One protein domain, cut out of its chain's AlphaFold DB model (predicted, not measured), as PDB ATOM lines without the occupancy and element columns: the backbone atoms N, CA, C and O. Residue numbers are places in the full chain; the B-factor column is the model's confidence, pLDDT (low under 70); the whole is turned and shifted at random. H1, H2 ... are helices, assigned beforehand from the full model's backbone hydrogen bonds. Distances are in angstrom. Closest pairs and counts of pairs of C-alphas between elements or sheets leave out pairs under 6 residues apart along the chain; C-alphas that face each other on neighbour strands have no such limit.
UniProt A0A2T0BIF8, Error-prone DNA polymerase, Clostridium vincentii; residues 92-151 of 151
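Overview. This is residues 92 to 151 of the 151 residues of the protein "Error-prone DNA polymerase" of Clostridium vincentii (UniProt A0A2T0BIF8). Two helices, H1 and H2, follow each other nearly in line along the long axis, and a crossed pair, H3 and H4, sits beside H2. The printed part has 60 residues with four named helices, H1 to H4, and no named strand: all helix. It is compact, with a radius of gyration of the C-alphas of 12.0 A, yet elongated, spanning 37 by 21 by 20 A.

Along the chain. H1, residues 92 to 103, begins at C-alpha 92 (-38.013, 10.356, -3.321) and is 16.8 A long. H2, residues 105 to 114, is 14.6 A, H3, residues 121 to 127, 10.4 A, and H4, residues 135 to 144, 14.4 A, ending at C-alpha 144 (-46.613, 24.508, 24.755).

Arrangement. H1 and H2 meet only through their link. H2 is close to but not clearly touching H4, the closest C-alphas, of Ile 105 and Arg 135, being 6.8 A apart. H3 and H4 touch, about perpendicular at 75 degrees, with the C-alphas of Leu 124 and Asp 137 closest at 6.2 A. In H1, H2 and H4 every O i to N i+4 pair is within hydrogen-bond range; in H3, 2 of 3.

Size, cuts and confidence. The C-alphas of Cys 92 and Asn 149 are farthest apart, 37.8 A. The printed part has no cut and no long link between helices. Residues 149 to 151 have pLDDT under 70.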
ATOM      1  N   CYS A  92     -37.239  11.592  -3.358       97.44
ATOM      2  CA  CYS A  92     -38.013  10.356  -3.321       97.44
ATOM      3  C   CYS A  92     -37.781   9.614  -1.993       97.44
ATOM      4  O   CYS A  92     -38.719   9.436  -1.213       97.44
ATOM      5  N   ALA A  93     -36.519   9.309  -1.670       96.06
ATOM      6  CA  ALA A  93     -36.154   8.620  -0.430       96.06
ATOM      7  C   ALA A  93     -36.516   9.427   0.832       96.06
ATOM      8  O   ALA A  93     -36.996   8.876   1.825       96.06
ATOM      9  N   TYR A  94     -36.327  10.748   0.799       96.31
ATOM     10  CA  TYR A  94     -36.702  11.654   1.883       96.31
ATOM     11  C   TYR A  94     -38.211  11.616   2.151       96.31
ATOM     12  O   TYR A  94     -38.629  11.535   3.307       96.31
ATOM     13  N   ASN A  95     -39.038  11.642   1.104       96.19
ATOM     14  CA  ASN A  95     -40.490  11.589   1.259       96.19
ATOM     15  C   ASN A  95     -40.960  10.248   1.833       96.19
ATOM     16  O   ASN A  95     -41.801  10.254   2.731       96.19
ATOM     17  N   GLU A  96     -40.385   9.127   1.387       96.25
ATOM     18  CA  GLU A  96     -40.662   7.805   1.967       96.25
ATOM     19  C   GLU A  96     -40.306   7.761   3.461       96.25
ATOM     20  O   GLU A  96     -41.097   7.308   4.292       96.25
ATOM     21  N   MET A  97     -39.139   8.301   3.828       95.50
ATOM     22  CA  MET A  97     -38.711   8.404   5.223       95.50
ATOM     23  C   MET A  97     -39.678   9.261   6.053       95.50
ATOM     24  O   MET A  97     -40.097   8.837   7.133       95.50
ATOM     25  N   ARG A  98     -40.051  10.454   5.570       95.88
ATOM     26  CA  ARG A  98     -40.991  11.342   6.277       95.88
ATOM     27  C   ARG A  98     -42.367  10.705   6.437       95.88
ATOM     28  O   ARG A  98     -42.980  10.859   7.490       95.88
ATOM     29  N   GLU A  99     -42.847   9.978   5.433       96.31
ATOM     30  CA  GLU A  99     -44.121   9.267   5.518       96.31
ATOM     31  C   GLU A  99     -44.075   8.155   6.574       96.31
ATOM     32  O   GLU A  99     -44.984   8.054   7.400       96.31
ATOM     33  N   ALA A 100     -42.992   7.376   6.624       94.44
ATOM     34  CA  ALA A 100     -42.806   6.369   7.666       94.44
ATOM     35  C   ALA A 100     -42.780   6.987   9.079       94.44
ATOM     36  O   ALA A 100     -43.337   6.416  10.021       94.44
ATOM     37  N   ARG A 101     -42.172   8.171   9.241       93.56
ATOM     38  CA  ARG A 101     -42.180   8.924  10.510       93.56
ATOM     39  C   ARG A 101     -43.576   9.398  10.897       93.56
ATOM     40  O   ARG A 101     -43.982   9.164  12.034       93.56
ATOM     41  N   ASP A 102     -44.321   9.965   9.953       95.88
ATOM     42  CA  ASP A 102     -45.698  10.425  10.165       95.88
ATOM     43  C   ASP A 102     -46.616   9.278  10.612       95.88
ATOM     44  O   ASP A 102     -47.361   9.395  11.589       95.88
ATOM     45  N   GLN A 103     -46.498   8.116   9.965       95.50
ATOM     46  CA  GLN A 103     -47.236   6.911  10.346       95.50
ATOM     47  C   GLN A 103     -46.854   6.412  11.752       95.50
ATOM     48  O   GLN A 103     -47.716   5.922  12.490       95.50
ATOM     49  N   GLY A 104     -45.590   6.589  12.149       94.88
ATOM     50  CA  GLY A 104     -45.056   6.246  13.469       94.88
ATOM     51  C   GLY A 104     -45.618   7.073  14.631       94.88
ATOM     52  O   GLY A 104     -45.471   6.673  15.787       94.88
ATOM     53  N   ILE A 105     -46.321   8.176  14.359       96.88
ATOM     54  CA  ILE A 105     -46.911   9.022  15.406       96.88
ATOM     55  C   ILE A 105     -48.124   8.373  16.057       96.88
ATOM     56  O   ILE A 105     -48.297   8.478  17.270       96.88
ATOM     57  N   LYS A 106     -48.945   7.637  15.299       96.12
ATOM     58  CA  LYS A 106     -50.160   7.019  15.857       96.12
ATOM     59  C   LYS A 106     -49.847   6.071  17.029       96.12
ATOM     60  O   LYS A 106     -50.475   6.235  18.075       96.12
ATOM     61  N   PRO A 107     -48.881   5.133  16.929       96.81
ATOM     62  CA  PRO A 107     -48.474   4.314  18.073       96.81
ATOM     63  C   PRO A 107     -47.980   5.125  19.279       96.81
ATOM     64  O   PRO A 107     -48.314   4.776  20.410       96.81
ATOM     65  N   ILE A 108     -47.237   6.216  19.054       96.75
ATOM     66  CA  ILE A 108     -46.760   7.103  20.129       96.75
ATOM     67  C   ILE A 108     -47.950   7.720  20.875       96.75
ATOM     68  O   ILE A 108     -47.998   7.671  22.102       96.75
ATOM     69  N   LEU A 109     -48.953   8.227  20.151       97.44
ATOM     70  CA  LEU A 109     -50.159   8.802  20.757       97.44
ATOM     71  C   LEU A 109     -50.975   7.772  21.545       97.44
ATOM     72  O   LEU A 109     -51.518   8.099  22.600       97.44
ATOM     73  N   VAL A 110     -51.042   6.520  21.075       97.69
ATOM     74  CA  VAL A 110     -51.685   5.432  21.830       97.69
ATOM     75  C   VAL A 110     -50.980   5.207  23.166       97.69
ATOM     76  O   VAL A 110     -51.655   5.028  24.177       97.69
ATOM     77  N   GLU A 111     -49.648   5.225  23.191       97.69
ATOM     78  CA  GLU A 111     -48.897   5.031  24.432       97.69
ATOM     79  C   GLU A 111     -49.058   6.216  25.390       97.69
ATOM     80  O   GLU A 111     -49.343   6.018  26.569       97.69
ATOM     81  N   ILE A 112     -48.998   7.448  24.879       96.81
ATOM     82  CA  ILE A 112     -49.239   8.666  25.669       96.81
ATOM     83  C   ILE A 112     -50.652   8.660  26.277       96.81
ATOM     84  O   ILE A 112     -50.822   8.974  27.457       96.81
ATOM     85  N   LYS A 113     -51.656   8.197  25.520       97.44
ATOM     86  CA  LYS A 113     -53.033   8.047  26.006       97.44
ATOM     87  C   LYS A 113     -53.147   7.103  27.199       97.44
ATOM     88  O   LYS A 113     -53.938   7.373  28.103       97.44
ATOM     89  N   LYS A 114     -52.352   6.028  27.252       97.75
ATOM     90  CA  LYS A 114     -52.322   5.121  28.417       97.75
ATOM     91  C   LYS A 114     -51.784   5.801  29.676       97.75
ATOM     92  O   LYS A 114     -52.165   5.404  30.771       97.75
ATOM     93  N   GLN A 115     -50.957   6.834  29.522       95.69
ATOM     94  CA  GLN A 115     -50.447   7.655  30.625       95.69
ATOM     95  C   GLN A 115     -51.440   8.753  31.059       95.69
ATOM     96  O   GLN A 115     -51.125   9.563  31.926       95.69
ATOM     97  N   GLY A 116     -52.645   8.794  30.473       96.25
ATOM     98  CA  GLY A 116     -53.705   9.741  30.832       96.25
ATOM     99  C   GLY A 116     -53.664  11.075  30.080       96.25
ATOM    100  O   GLY A 116     -54.473  11.951  30.374       96.25
ATOM    101  N   ILE A 117     -52.769  11.234  29.102       95.88
ATOM    102  CA  ILE A 117     -52.672  12.443  28.274       95.88
ATOM    103  C   ILE A 117     -53.313  12.157  26.916       95.88
ATOM    104  O   ILE A 117     -52.898  11.250  26.202       95.88
ATOM    105  N   ILE A 118     -54.327  12.931  26.538       95.62
ATOM    106  CA  ILE A 118     -55.005  12.777  25.248       95.62
ATOM    107  C   ILE A 118     -54.527  13.894  24.328       95.62
ATOM    108  O   ILE A 118     -54.736  15.064  24.630       95.62
ATOM    109  N   ILE A 119     -53.898  13.517  23.215       95.88
ATOM    110  CA  ILE A 119     -53.518  14.432  22.139       95.88
ATOM    111  C   ILE A 119     -54.270  14.001  20.887       95.88
ATOM    112  O   ILE A 119     -54.092  12.876  20.410       95.88
ATOM    113  N   GLU A 120     -55.087  14.892  20.341       94.69
ATOM    114  CA  GLU A 120     -55.713  14.660  19.044       94.69
ATOM    115  C   GLU A 120     -54.689  14.932  17.936       94.69
ATOM    116  O   GLU A 120     -54.068  15.996  17.889       94.69
ATOM    117  N   ILE A 121     -54.505  13.983  17.015       95.25
ATOM    118  CA  ILE A 121     -53.499  14.096  15.941       95.25
ATOM    119  C   ILE A 121     -53.714  15.343  15.065       95.25
ATOM    120  O   ILE A 121     -52.755  15.956  14.596       95.25
ATOM    121  N   GLU A 122     -54.962  15.793  14.950       94.50
ATOM    122  CA  GLU A 122     -55.340  17.002  14.218       94.50
ATOM    123  C   GLU A 122     -54.893  18.295  14.909       94.50
ATOM    124  O   GLU A 122     -54.714  19.313  14.240       94.50
ATOM    125  N   GLU A 123     -54.666  18.283  16.225       93.81
ATOM    126  CA  GLU A 123     -54.029  19.407  16.920       93.81
ATOM    127  C   GLU A 123     -52.549  19.509  16.563       93.81
ATOM    128  O   GLU A 123     -52.057  20.614  16.335       93.81
ATOM    129  N   LEU A 124     -51.863  18.367  16.444       95.12
ATOM    130  CA  LEU A 124     -50.470  18.328  16.001       95.12
ATOM    131  C   LEU A 124     -50.350  18.813  14.554       95.12
ATOM    132  O   LEU A 124     -49.535  19.686  14.264       95.12
ATOM    133  N   ARG A 125     -51.218  18.339  13.648       93.88
ATOM    134  CA  ARG A 125     -51.175  18.741  12.229       93.88
ATOM    135  C   ARG A 125     -51.370  20.235  11.997       93.88
ATOM    136  O   ARG A 125     -50.798  20.768  11.055       93.88
ATOM    137  N   LYS A 126     -52.141  20.925  12.843       91.44
ATOM    138  CA  LYS A 126     -52.329  22.385  12.743       91.44
ATOM    139  C   LYS A 126     -51.051  23.180  13.014       91.44
ATOM    140  O   LYS A 126     -50.966  24.325  12.579       91.44
ATOM    141  N   LYS A 127     -50.111  22.604  13.762       86.44
ATOM    142  CA  LYS A 127     -48.862  23.250  14.184       86.44
ATOM    143  C   LYS A 127     -47.625  22.675  13.496       86.44
ATOM    144  O   LYS A 127     -46.550  23.250  13.622       86.44
ATOM    145  N   ALA A 128     -47.782  21.559  12.788       86.31
ATOM    146  CA  ALA A 128     -46.708  20.895  12.075       86.31
ATOM    147  C   ALA A 128     -46.048  21.841  11.070       86.31
ATOM    148  O   ALA A 128     -46.720  22.561  10.323       86.31
ATOM    149  N   VAL A 129     -44.720  21.791  11.006       78.44
ATOM    150  CA  VAL A 129     -43.988  22.479   9.949       78.44
ATOM    151  C   VAL A 129     -43.975  21.585   8.711       78.44
ATOM    152  O   VAL A 129     -43.186  20.650   8.590       78.44
ATOM    153  N   GLY A 130     -44.889  21.874   7.786       81.19
ATOM    154  CA  GLY A 130     -45.079  21.104   6.560       81.19
ATOM    155  C   GLY A 130     -46.151  20.019   6.692       81.19
ATOM    156  O   GLY A 130     -47.082  20.124   7.483       81.19
ATOM    157  N   LYS A 131     -46.063  18.990   5.842       86.69
ATOM    158  CA  LYS A 131     -47.109  17.958   5.699       86.69
ATOM    159  C   LYS A 131     -47.023  16.846   6.753       86.69
ATOM    160  O   LYS A 131     -48.052  16.299   7.146       86.69
ATOM    161  N   TYR A 132     -45.807  16.466   7.133       93.81
ATOM    162  CA  TYR A 132     -45.528  15.249   7.895       93.81
ATOM    163  C   TYR A 132     -45.256  15.563   9.356       93.81
ATOM    164  O   TYR A 132     -44.461  16.457   9.637       93.81
ATOM    165  N   LEU A 133     -45.852  14.774  10.242       95.00
ATOM    166  CA  LEU A 133     -45.576  14.792  11.666       95.00
ATOM    167  C   LEU A 133     -44.339  13.965  12.010       95.00
ATOM    168  O   LEU A 133     -44.041  12.952  11.374       95.00
ATOM    169  N   ASP A 134     -43.673  14.357  13.082       93.31
ATOM    170  CA  ASP A 134     -42.642  13.569  13.735       93.31
ATOM    171  C   ASP A 134     -42.700  13.732  15.265       93.31
ATOM    172  O   ASP A 134     -43.568  14.402  15.834       93.31
ATOM    173  N   ARG A 135     -41.811  13.026  15.974       93.25
ATOM    174  CA  ARG A 135     -41.807  13.017  17.445       93.25
ATOM    175  C   ARG A 135     -41.593  14.412  18.038       93.25
ATOM    176  O   ARG A 135     -41.979  14.635  19.186       93.25
ATOM    177  N   TYR A 136     -40.992  15.336  17.286       92.44
ATOM    178  CA  TYR A 136     -40.733  16.685  17.760       92.44
ATOM    179  C   TYR A 136     -42.008  17.525  17.796       92.44
ATOM    180  O   TYR A 136     -42.136  18.373  18.673       92.44
ATOM    181  N   ASP A 137     -43.009  17.227  16.964       93.56
ATOM    182  CA  ASP A 137     -44.336  17.842  17.085       93.56
ATOM    183  C   ASP A 137     -45.027  17.451  18.400       93.56
ATOM    184  O   ASP A 137     -45.641  18.287  19.064       93.56
ATOM    185  N   VAL A 138     -44.875  16.192  18.826       94.62
ATOM    186  CA  VAL A 138     -45.378  15.716  20.126       94.62
ATOM    187  C   VAL A 138     -44.628  16.389  21.278       94.62
ATOM    188  O   VAL A 138     -45.245  16.847  22.238       94.62
ATOM    189  N   TYR A 139     -43.302  16.492  21.173       91.69
ATOM    190  CA  TYR A 139     -42.479  17.208  22.149       91.69
ATOM    191  C   TYR A 139     -42.898  18.681  22.282       91.69
ATOM    192  O   TYR A 139     -43.155  19.145  23.393       91.69
ATOM    193  N   ARG A 140     -43.063  19.405  21.167       89.12
ATOM    194  CA  ARG A 140     -43.532  20.800  21.184       89.12
ATOM    195  C   ARG A 140     -44.915  20.920  21.808       89.12
ATOM    196  O   ARG A 140     -45.129  21.818  22.618       89.12
ATOM    197  N   TYR A 141     -45.825  19.985  21.520       92.38
ATOM    198  CA  TYR A 141     -47.132  19.947  22.178       92.38
ATOM    199  C   TYR A 141     -47.003  19.863  23.703       92.38
ATOM    200  O   TYR A 141     -47.737  20.553  24.414       92.38
ATOM    201  N   PHE A 142     -46.072  19.057  24.223       92.88
ATOM    202  CA  PHE A 142     -45.854  18.948  25.668       92.88
ATOM    203  C   PHE A 142     -45.351  20.255  26.281       92.88
ATOM    204  O   PHE A 142     -45.866  20.668  27.323       92.88
ATOM    205  N   ILE A 143     -44.397  20.918  25.626       89.00
ATOM    206  CA  ILE A 143     -43.838  22.191  26.089       89.00
ATOM    207  C   ILE A 143     -44.896  23.301  26.053       89.00
ATOM    208  O   ILE A 143     -45.117  23.989  27.050       89.00
ATOM    209  N   GLU A 144     -45.610  23.452  24.937       89.00
ATOM    210  CA  GLU A 144     -46.613  24.508  24.755       89.00
ATOM    211  C   GLU A 144     -47.795  24.380  25.724       89.00
ATOM    212  O   GLU A 144     -48.307  25.387  26.219       89.00
ATOM    213  N   ASN A 145     -48.212  23.148  26.024       91.62
ATOM    214  CA  ASN A 145     -49.303  22.875  26.960       91.62
ATOM    215  C   ASN A 145     -48.831  22.722  28.413       91.62
ATOM    216  O   ASN A 145     -49.639  22.384  29.277       91.62
ATOM    217  N   LYS A 146     -47.546  22.984  28.702       91.38
ATOM    218  CA  LYS A 146     -46.952  22.896  30.050       91.38
ATOM    219  C   LYS A 146     -47.180  21.534  30.715       91.38
ATOM    220  O   LYS A 146     -47.362  21.441  31.927       91.38
ATOM    221  N   ILE A 147     -47.189  20.477  29.904       90.19
ATOM    222  CA  ILE A 147     -47.293  19.085  30.359       90.19
ATOM    223  C   ILE A 147     -45.957  18.656  30.987       90.19
ATOM    224  O   ILE A 147     -45.941  17.919  31.971       90.19
ATOM    225  N   CYS A 148     -44.841  19.171  30.466       81.94
ATOM    226  CA  CYS A 148     -43.521  19.096  31.083       81.94
ATOM    227  C   CYS A 148     -42.890  20.496  31.183       81.94
ATOM    228  O   CYS A 148     -43.197  21.387  30.394       81.94
ATOM    229  N   ASN A 149     -42.020  20.688  32.182       64.88
ATOM    230  CA  ASN A 149     -41.432  21.994  32.515       64.88
ATOM    231  C   ASN A 149     -39.952  22.140  32.110       64.88
ATOM    232  O   ASN A 149     -39.339  23.152  32.443       64.88
ATOM    233  N   THR A 150     -39.362  21.159  31.423       55.81
ATOM    234  CA  THR A 150     -37.948  21.190  31.011       55.81
ATOM    235  C   THR A 150     -37.769  20.580  29.625       55.81
ATOM    236  O   THR A 150     -38.276  19.482  29.376       55.81
ATOM    237  N   ALA A 151     -37.038  21.298  28.770       51.84
ATOM    238  CA  ALA A 151     -36.232  20.726  27.695       51.84
ATOM    239  C   ALA A 151     -34.930  20.163  28.283       51.84
ATOM    240  O   ALA A 151     -34.432  20.783  29.256       51.84
TER     241      ALA A 151